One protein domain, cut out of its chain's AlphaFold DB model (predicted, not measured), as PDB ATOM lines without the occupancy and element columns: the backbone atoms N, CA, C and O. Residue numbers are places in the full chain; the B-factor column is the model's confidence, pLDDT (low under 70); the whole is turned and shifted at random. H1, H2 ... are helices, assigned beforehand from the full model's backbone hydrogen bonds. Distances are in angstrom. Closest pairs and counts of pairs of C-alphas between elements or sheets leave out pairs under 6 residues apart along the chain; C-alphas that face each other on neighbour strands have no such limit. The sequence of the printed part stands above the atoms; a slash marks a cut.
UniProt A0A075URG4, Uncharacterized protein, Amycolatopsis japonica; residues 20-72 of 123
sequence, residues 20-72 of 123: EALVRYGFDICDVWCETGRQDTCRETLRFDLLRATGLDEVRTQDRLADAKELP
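Overview. This is residues 20 to 72 of the 123 residues of an uncharacterized protein of Amycolatopsis japonica (UniProt A0A075URG4). Two helices, H1 and the somewhat shorter H2, lie side by side and run opposite ways, their lines only 6 degrees from each other, as a helical hairpin, and a short third helix, H3, packs on H1 with residues 21 to 24 of H1, near the end where H1 begins. H2 and H3 do not meet; H1 stands between them, and the far end of H1, residues 32 to 35, sticks out with residues 36 and 37. The printed part has 53 residues, with three named helices in the order H1, H2, H3 and no named strand, and its class is all helix. It is only just compact, close to loose, with a radius of gyration of the C-alphas of 11.6 A, and its C-alphas span 33 by 24 by 15 A.

Arrangement. H1, residues 20 to 35, and H2, residues 43 to 54, form a helical hairpin and touch, the closest C-alphas being those of Phe 27 and Arg 43, 6.0 A apart. They run opposite ways at a shallow tilt of 6 degrees. H3, residues 62 to 67, only just touches H1, with 3 pairs of C-alphas within 8 A, and H1 meets it with residues 21 to 24 alone. The closest C-alphas of this pair are those of Arg 24 and Gln 62, 6.9 A apart. H1 and H3 run opposite ways at a shallow tilt of 33 degrees, only just short of steep. H2 and H3 are apart. In H1, H2 and H3 every O i to N i+4 pair is within hydrogen-bond range.

Along the chain. H1 begins at C-alpha 20, at (108.227, -29.581, 46.285), and measures 22.5 A from first to last C-alpha. H2 begins at C-alpha 43, at (104.628, -39.181, 39.068), and measures 16.3 A. H3 measures 8.7 A and ends at C-alpha 67, at (108.273, -16.054, 42.386).

Size, cuts and confidence. The two C-alphas farthest apart are those of Gly 37 and Lys 69, 33.7 A. The printed part has no cut, and the links H1 to H2 and H2 to H3 are both short, with 7 residues each. The mean pLDDT of the printed part is 97.1, and no printed residue is under 70.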
ATOM      1  N   GLU A  20     109.201 -29.912  47.336       98.12
ATOM      2  CA  GLU A  20     108.227 -29.581  46.285       98.12
ATOM      3  C   GLU A  20     108.923 -29.252  44.957       98.12
ATOM      4  O   GLU A  20     108.511 -29.751  43.914       98.12
ATOM      5  N   ALA A  21     110.018 -28.485  44.986       98.00
ATOM      6  CA  ALA A  21     110.792 -28.168  43.786       98.00
ATOM      7  C   ALA A  21     111.454 -29.418  43.181       98.00
ATOM      8  O   ALA A  21     111.494 -29.564  41.959       98.00
ATOM      9  N   LEU A  22     111.922 -30.349  44.021       97.25
ATOM     10  CA  LEU A  22     112.440 -31.640  43.564       97.25
ATOM     11  C   LEU A  22     111.350 -32.459  42.860       97.25
ATOM     12  O   LEU A  22     111.595 -33.038  41.802       97.25
ATOM     13  N   VAL A  23     110.141 -32.494  43.423       98.19
ATOM     14  CA  VAL A  23     109.012 -33.201  42.809       98.19
ATOM     15  C   VAL A  23     108.526 -32.503  41.544       98.19
ATOM     16  O   VAL A  23     108.243 -33.196  40.571       98.19
ATOM     17  N   ARG A  24     108.515 -31.164  41.490       98.50
ATOM     18  CA  ARG A  24     108.229 -30.416  40.257       98.50
ATOM     19  C   ARG A  24     109.197 -30.799  39.145       98.50
ATOM     20  O   ARG A  24     108.747 -31.182  38.070       98.50
ATOM     21  N   TYR A  25     110.499 -30.798  39.427       97.94
ATOM     22  CA  TYR A  25     111.496 -31.278  38.471       97.94
ATOM     23  C   TYR A  25     111.186 -32.712  38.011       97.94
ATOM     24  O   TYR A  25     111.198 -33.001  36.818       97.94
ATOM     25  N   GLY A  26     110.833 -33.605  38.939       98.00
ATOM     26  CA  GLY A  26     110.409 -34.965  38.603       98.00
ATOM     27  C   GLY A  26     109.174 -35.015  37.695       98.00
ATOM     28  O   GLY A  26     109.148 -35.802  36.750       98.00
ATOM     29  N   PHE A  27     108.176 -34.162  37.932       98.31
ATOM     30  CA  PHE A  27     106.986 -34.064  37.088       98.31
ATOM     31  C   PHE A  27     107.338 -33.585  35.678       98.31
ATOM     32  O   PHE A  27     106.849 -34.199  34.732       98.31
ATOM     33  N   ASP A  28     108.220 -32.587  35.534       98.00
ATOM     34  CA  ASP A  28     108.686 -32.091  34.227       98.00
ATOM     35  C   ASP A  28     109.379 -33.200  33.425       98.00
ATOM     36  O   ASP A  28     109.129 -33.372  32.232       98.00
ATOM     37  N   ILE A  29     110.205 -34.016  34.088       97.88
ATOM     38  CA  ILE A  29     110.832 -35.181  33.452       97.88
ATOM     39  C   ILE A  29     109.785 -36.216  33.024       97.88
ATOM     40  O   ILE A  29     109.910 -36.786  31.940       97.88
ATOM     41  N   CYS A  30     108.754 -36.458  33.839       98.06
ATOM     42  CA  CYS A  30     107.666 -37.370  33.478       98.06
ATOM     43  C   CYS A  30     106.857 -36.849  32.279       98.06
ATOM     44  O   CYS A  30     106.531 -37.640  31.399       98.06
ATOM     45  N   ASP A  31     106.585 -35.539  32.210       97.62
ATOM     46  CA  ASP A  31     105.896 -34.915  31.070       97.62
ATOM     47  C   ASP A  31     106.691 -35.152  29.774       97.62
ATOM     48  O   ASP A  31     106.182 -35.771  28.838       97.62
ATOM     49  N   VAL A  32     107.983 -34.795  29.761       98.00
ATOM     50  CA  VAL A  32     108.876 -35.014  28.605       98.00
ATOM     51  C   VAL A  32     108.998 -36.501  28.258       98.00
ATOM     52  O   VAL A  32     109.059 -36.877  27.088       98.00
ATOM     53  N   TRP A  33     109.024 -37.386  29.256       97.56
ATOM     54  CA  TRP A  33     109.040 -38.829  29.023       97.56
ATOM     55  C   TRP A  33     107.761 -39.309  28.330       97.56
ATOM     56  O   TRP A  33     107.838 -40.051  27.347       97.56
ATOM     57  N   CYS A  34     106.592 -38.860  28.781       97.81
ATOM     58  CA  CYS A  34     105.317 -39.203  28.162       97.81
ATOM     59  C   CYS A  34     105.165 -38.647  26.747       97.81
ATOM     60  O   CYS A  34     104.635 -39.349  25.886       97.81
ATOM     61  N   GLU A  35     105.697 -37.457  26.462       98.00
ATOM     62  CA  GLU A  35     105.732 -36.886  25.105       98.00
ATOM     63  C   GLU A  35     106.451 -37.797  24.098       98.00
ATOM     64  O   GLU A  35     106.143 -37.786  22.908       98.00
ATOM     65  N   THR A  36     107.356 -38.664  24.565       97.31
ATOM     66  CA  THR A  36     108.001 -39.681  23.717       97.31
ATOM     67  C   THR A  36     107.141 -40.927  23.448       97.31
ATOM     68  O   THR A  36     107.631 -41.890  22.856       97.31
ATOM     69  N   GLY A  37     105.877 -40.939  23.887       97.44
ATOM     70  CA  GLY A  37     104.935 -42.054  23.729       97.44
ATOM     71  C   GLY A  37     105.095 -43.168  24.767       97.44
ATOM     72  O   GLY A  37     104.617 -44.284  24.556       97.44
ATOM     73  N   ARG A  38     105.795 -42.902  25.875       97.44
ATOM     74  CA  ARG A  38     106.091 -43.884  26.928       97.44
ATOM     75  C   ARG A  38     105.176 -43.699  28.140       97.44
ATOM     76  O   ARG A  38     104.683 -42.606  28.399       97.44
ATOM     77  N   GLN A  39     104.951 -44.779  28.885       96.25
ATOM     78  CA  GLN A  39     104.123 -44.746  30.095       96.25
ATOM     79  C   GLN A  39     104.908 -44.181  31.287       96.25
ATOM     80  O   GLN A  39     106.092 -44.485  31.453       96.25
ATOM     81  N   ASP A  40     104.229 -43.383  32.111       96.50
ATOM     82  CA  ASP A  40     104.736 -42.867  33.383       96.50
ATOM     83  C   ASP A  40     104.481 -43.867  34.517       96.50
ATOM     84  O   ASP A  40     103.387 -44.413  34.655       96.50
ATOM     85  N   THR A  41     105.500 -44.089  35.344       95.44
ATOM     86  CA  THR A  41     105.450 -44.946  36.538       95.44
ATOM     87  C   THR A  41     105.941 -44.230  37.801       95.44
ATOM     88  O   THR A  41     106.065 -44.849  38.857       95.44
ATOM     89  N   CYS A  42     106.285 -42.945  37.704       97.00
ATOM     90  CA  CYS A  42     107.020 -42.201  38.722       97.00
ATOM     91  C   CYS A  42     106.183 -41.090  39.361       97.00
ATOM     92  O   CYS A  42     106.293 -40.891  40.571       97.00
ATOM     93  N   ARG A  43     105.347 -40.379  38.592       97.62
ATOM     94  CA  ARG A  43     104.628 -39.181  39.068       97.62
ATOM     95  C   ARG A  43     103.800 -39.411  40.326       97.62
ATOM     96  O   ARG A  43     103.950 -38.659  41.284       97.62
ATOM     97  N   GLU A  44     102.975 -40.453  40.350       97.00
ATOM     98  CA  GLU A  44     102.131 -40.756  41.516       97.00
ATOM     99  C   GLU A  44     102.966 -41.087  42.759       97.00
ATOM    100  O   GLU A  44     102.680 -40.601  43.852       97.00
ATOM    101  N   THR A  45     104.063 -41.833  42.595       97.31
ATOM    102  CA  THR A  45     104.995 -42.126  43.694       97.31
ATOM    103  C   THR A  45     105.632 -40.844  44.234       97.31
ATOM    104  O   THR A  45     105.654 -40.634  45.444       97.31
ATOM    105  N   LEU A  46     106.093 -39.953  43.348       97.56
ATOM    106  CA  LEU A  46     106.680 -38.664  43.728       97.56
ATOM    107  C   LEU A  46     105.673 -37.772  44.471       97.56
ATOM    108  O   LEU A  46     106.021 -37.183  45.494       97.56
ATOM    109  N   ARG A  47     104.421 -37.703  43.994       97.62
ATOM    110  CA  ARG A  47     103.334 -36.972  44.665       97.62
ATOM    111  C   ARG A  47     103.081 -37.524  46.064       97.62
ATOM    112  O   ARG A  47     103.027 -36.767  47.029       97.62
ATOM    113  N   PHE A  48     102.945 -38.842  46.182       97.12
ATOM    114  CA  PHE A  48     102.657 -39.489  47.457       97.12
ATOM    115  C   PHE A  48     103.795 -39.306  48.468       97.12
ATOM    116  O   PHE A  48     103.546 -39.051  49.647       97.12
ATOM    117  N   ASP A  49     105.046 -39.382  48.019       95.81
ATOM    118  CA  ASP A  49     106.208 -39.113  48.865       95.81
ATOM    119  C   ASP A  49     106.242 -37.660  49.351       95.81
ATOM    120  O   ASP A  49     106.511 -37.428  50.533       95.81
ATOM    121  N   LEU A  50     105.897 -36.693  48.493       96.25
ATOM    122  CA  LEU A  50     105.772 -35.288  48.889       96.25
ATOM    123  C   LEU A  50     104.687 -35.094  49.947       96.25
ATOM    124  O   LEU A  50     104.950 -34.475  50.983       96.25
ATOM    125  N   LEU A  51     103.497 -35.649  49.709       96.44
ATOM    126  CA  LEU A  51     102.368 -35.555  50.628       96.44
ATOM    127  C   LEU A  51     102.737 -36.122  51.998       96.44
ATOM    128  O   LEU A  51     102.542 -35.458  53.014       96.44
ATOM    129  N   ARG A  52     103.344 -37.313  52.039       95.12
ATOM    130  CA  ARG A  52     103.790 -37.927  53.297       95.12
ATOM    131  C   ARG A  52     104.857 -37.106  54.015       95.12
ATOM    132  O   ARG A  52     104.837 -37.033  55.239       95.12
ATOM    133  N   ALA A  53     105.799 -36.522  53.280       92.25
ATOM    134  CA  ALA A  53     106.922 -35.803  53.874       92.25
ATOM    135  C   ALA A  53     106.577 -34.370  54.313       92.25
ATOM    136  O   ALA A  53     107.258 -33.819  55.178       92.25
ATOM    137  N   THR A  54     105.572 -33.743  53.696       93.81
ATOM    138  CA  THR A  54     105.360 -32.287  53.801       93.81
ATOM    139  C   THR A  54     103.912 -31.868  54.041       93.81
ATOM    140  O   THR A  54     103.677 -30.725  54.420       93.81
ATOM    141  N   GLY A  55     102.946 -32.763  53.817       95.44
ATOM    142  CA  GLY A  55     101.519 -32.437  53.795       95.44
ATOM    143  C   GLY A  55     101.048 -31.738  52.513       95.44
ATOM    144  O   GLY A  55      99.867 -31.423  52.410       95.44
ATOM    145  N   LEU A  56     101.935 -31.493  51.541       95.25
ATOM    146  CA  LEU A  56     101.586 -30.873  50.262       95.25
ATOM    147  C   LEU A  56     101.083 -31.923  49.272       95.25
ATOM    148  O   LEU A  56     101.790 -32.881  48.968       95.25
ATOM    149  N   ASP A  57      99.878 -31.712  48.750       92.50
ATOM    150  CA  ASP A  57      99.273 -32.589  47.742       92.50
ATOM    151  C   ASP A  57      99.362 -32.012  46.318       92.50
ATOM    152  O   ASP A  57      99.436 -32.745  45.333       92.50
ATOM    153  N   GLU A  58      99.407 -30.684  46.202       94.94
ATOM    154  CA  GLU A  58      99.587 -29.986  44.932       94.94
ATOM    155  C   GLU A  58     101.031 -29.509  44.766       94.94
ATOM    156  O   GLU A  58     101.656 -29.026  45.710       94.94
ATOM    157  N   VAL A  59     101.548 -29.632  43.542       97.88
ATOM    158  CA  VAL A  59     102.911 -29.236  43.171       97.88
ATOM    159  C   VAL A  59     102.831 -28.048  42.230       97.88
ATOM    160  O   VAL A  59     102.301 -28.156  41.119       97.88
ATOM    161  N   ARG A  60     103.370 -26.906  42.657       98.31
ATOM    162  CA  ARG A  60     103.365 -25.682  41.850       98.31
ATOM    163  C   ARG A  60     104.273 -25.791  40.628       98.31
ATOM    164  O   ARG A  60     105.199 -26.599  40.571       98.31
ATOM    165  N   THR A  61     104.010 -24.943  39.635       98.00
ATOM    166  CA  THR A  61     104.915 -24.772  38.490       98.00
ATOM    167  C   THR A  61     106.243 -24.166  38.944       98.00
ATOM    168  O   THR A  61     106.300 -23.473  39.963       98.00
ATOM    169  N   GLN A  62     107.307 -24.385  38.164       97.12
ATOM    170  CA  GLN A  62     108.619 -23.811  38.463       97.12
ATOM    171  C   GLN A  62     108.564 -22.279  38.584       97.12
ATOM    172  O   GLN A  62     109.149 -21.739  39.516       97.12
ATOM    173  N   ASP A  63     107.808 -21.594  37.723       98.00
ATOM    174  CA  ASP A  63     107.675 -20.130  37.770       98.00
ATOM    175  C   ASP A  63     107.058 -19.652  39.090       98.00
ATOM    176  O   ASP A  63     107.572 -18.736  39.724       98.00
ATOM    177  N   ARG A  64     106.010 -20.328  39.580       98.38
ATOM    178  CA  ARG A  64     105.395 -19.960  40.866       98.38
ATOM    179  C   ARG A  64     106.306 -20.254  42.054       98.38
ATOM    180  O   ARG A  64     106.250 -19.528  43.044       98.38
ATOM    181  N   LEU A  65     107.130 -21.300  41.970       98.38
ATOM    182  CA  LEU A  65     108.167 -21.569  42.967       98.38
ATOM    183  C   LEU A  65     109.276 -20.510  42.912       98.38
ATOM    184  O   LEU A  65     109.753 -20.081  43.960       98.38
ATOM    185  N   ALA A  66     109.660 -20.052  41.718       97.56
ATOM    186  CA  ALA A  66     110.640 -18.983  41.543       97.56
ATOM    187  C   ALA A  66     110.144 -17.667  42.160       97.56
ATOM    188  O   ALA A  66     110.851 -17.075  42.979       97.56
ATOM    189  N   ASP A  67     108.911 -17.262  41.844       98.12
ATOM    190  CA  ASP A  67     108.273 -16.054  42.386       98.12
ATOM    191  C   ASP A  67     108.202 -16.086  43.920       98.12
ATOM    192  O   ASP A  67     108.421 -15.075  44.593       98.12
ATOM    193  N   ALA A  68     107.946 -17.268  44.485       97.62
ATOM    194  CA  ALA A  68     107.897 -17.496  45.925       97.62
ATOM    195  C   ALA A  68     109.280 -17.665  46.587       97.62
ATOM    196  O   ALA A  68     109.352 -17.787  47.809       97.62
ATOM    197  N   LYS A  69     110.380 -17.653  45.818       96.81
ATOM    198  CA  LYS A  69     111.750 -17.944  46.294       96.81
ATOM    199  C   LYS A  69     111.867 -19.326  46.951       96.81
ATOM    200  O   LYS A  69     112.512 -19.510  47.986       96.81
ATOM    201  N   GLU A  70     111.227 -20.310  46.336       97.31
ATOM    202  CA  GLU A  70     111.184 -21.712  46.760       97.31
ATOM    203  C   GLU A  70     111.869 -22.653  45.768       97.31
ATOM    204  O   GLU A  70     111.630 -23.858  45.769       97.31
ATOM    205  N   LEU A  71     112.773 -22.105  44.957       97.69
ATOM    206  CA  LEU A  71     113.762 -22.872  44.214       97.69
ATOM    207  C   LEU A  71     115.095 -22.864  44.967       97.69
ATOM    208  O   LEU A  71     115.422 -21.870  45.619       97.69
ATOM    209  N   PRO A  72     115.867 -23.956  44.890       96.75
ATOM    210  CA  PRO A  72     117.127 -24.031  45.600       96.75
ATOM    211  C   PRO A  72     118.166 -23.054  45.021       96.75
ATOM    212  O   PRO A  72     118.218 -22.864  43.805       96.75
TER     213      PRO A  72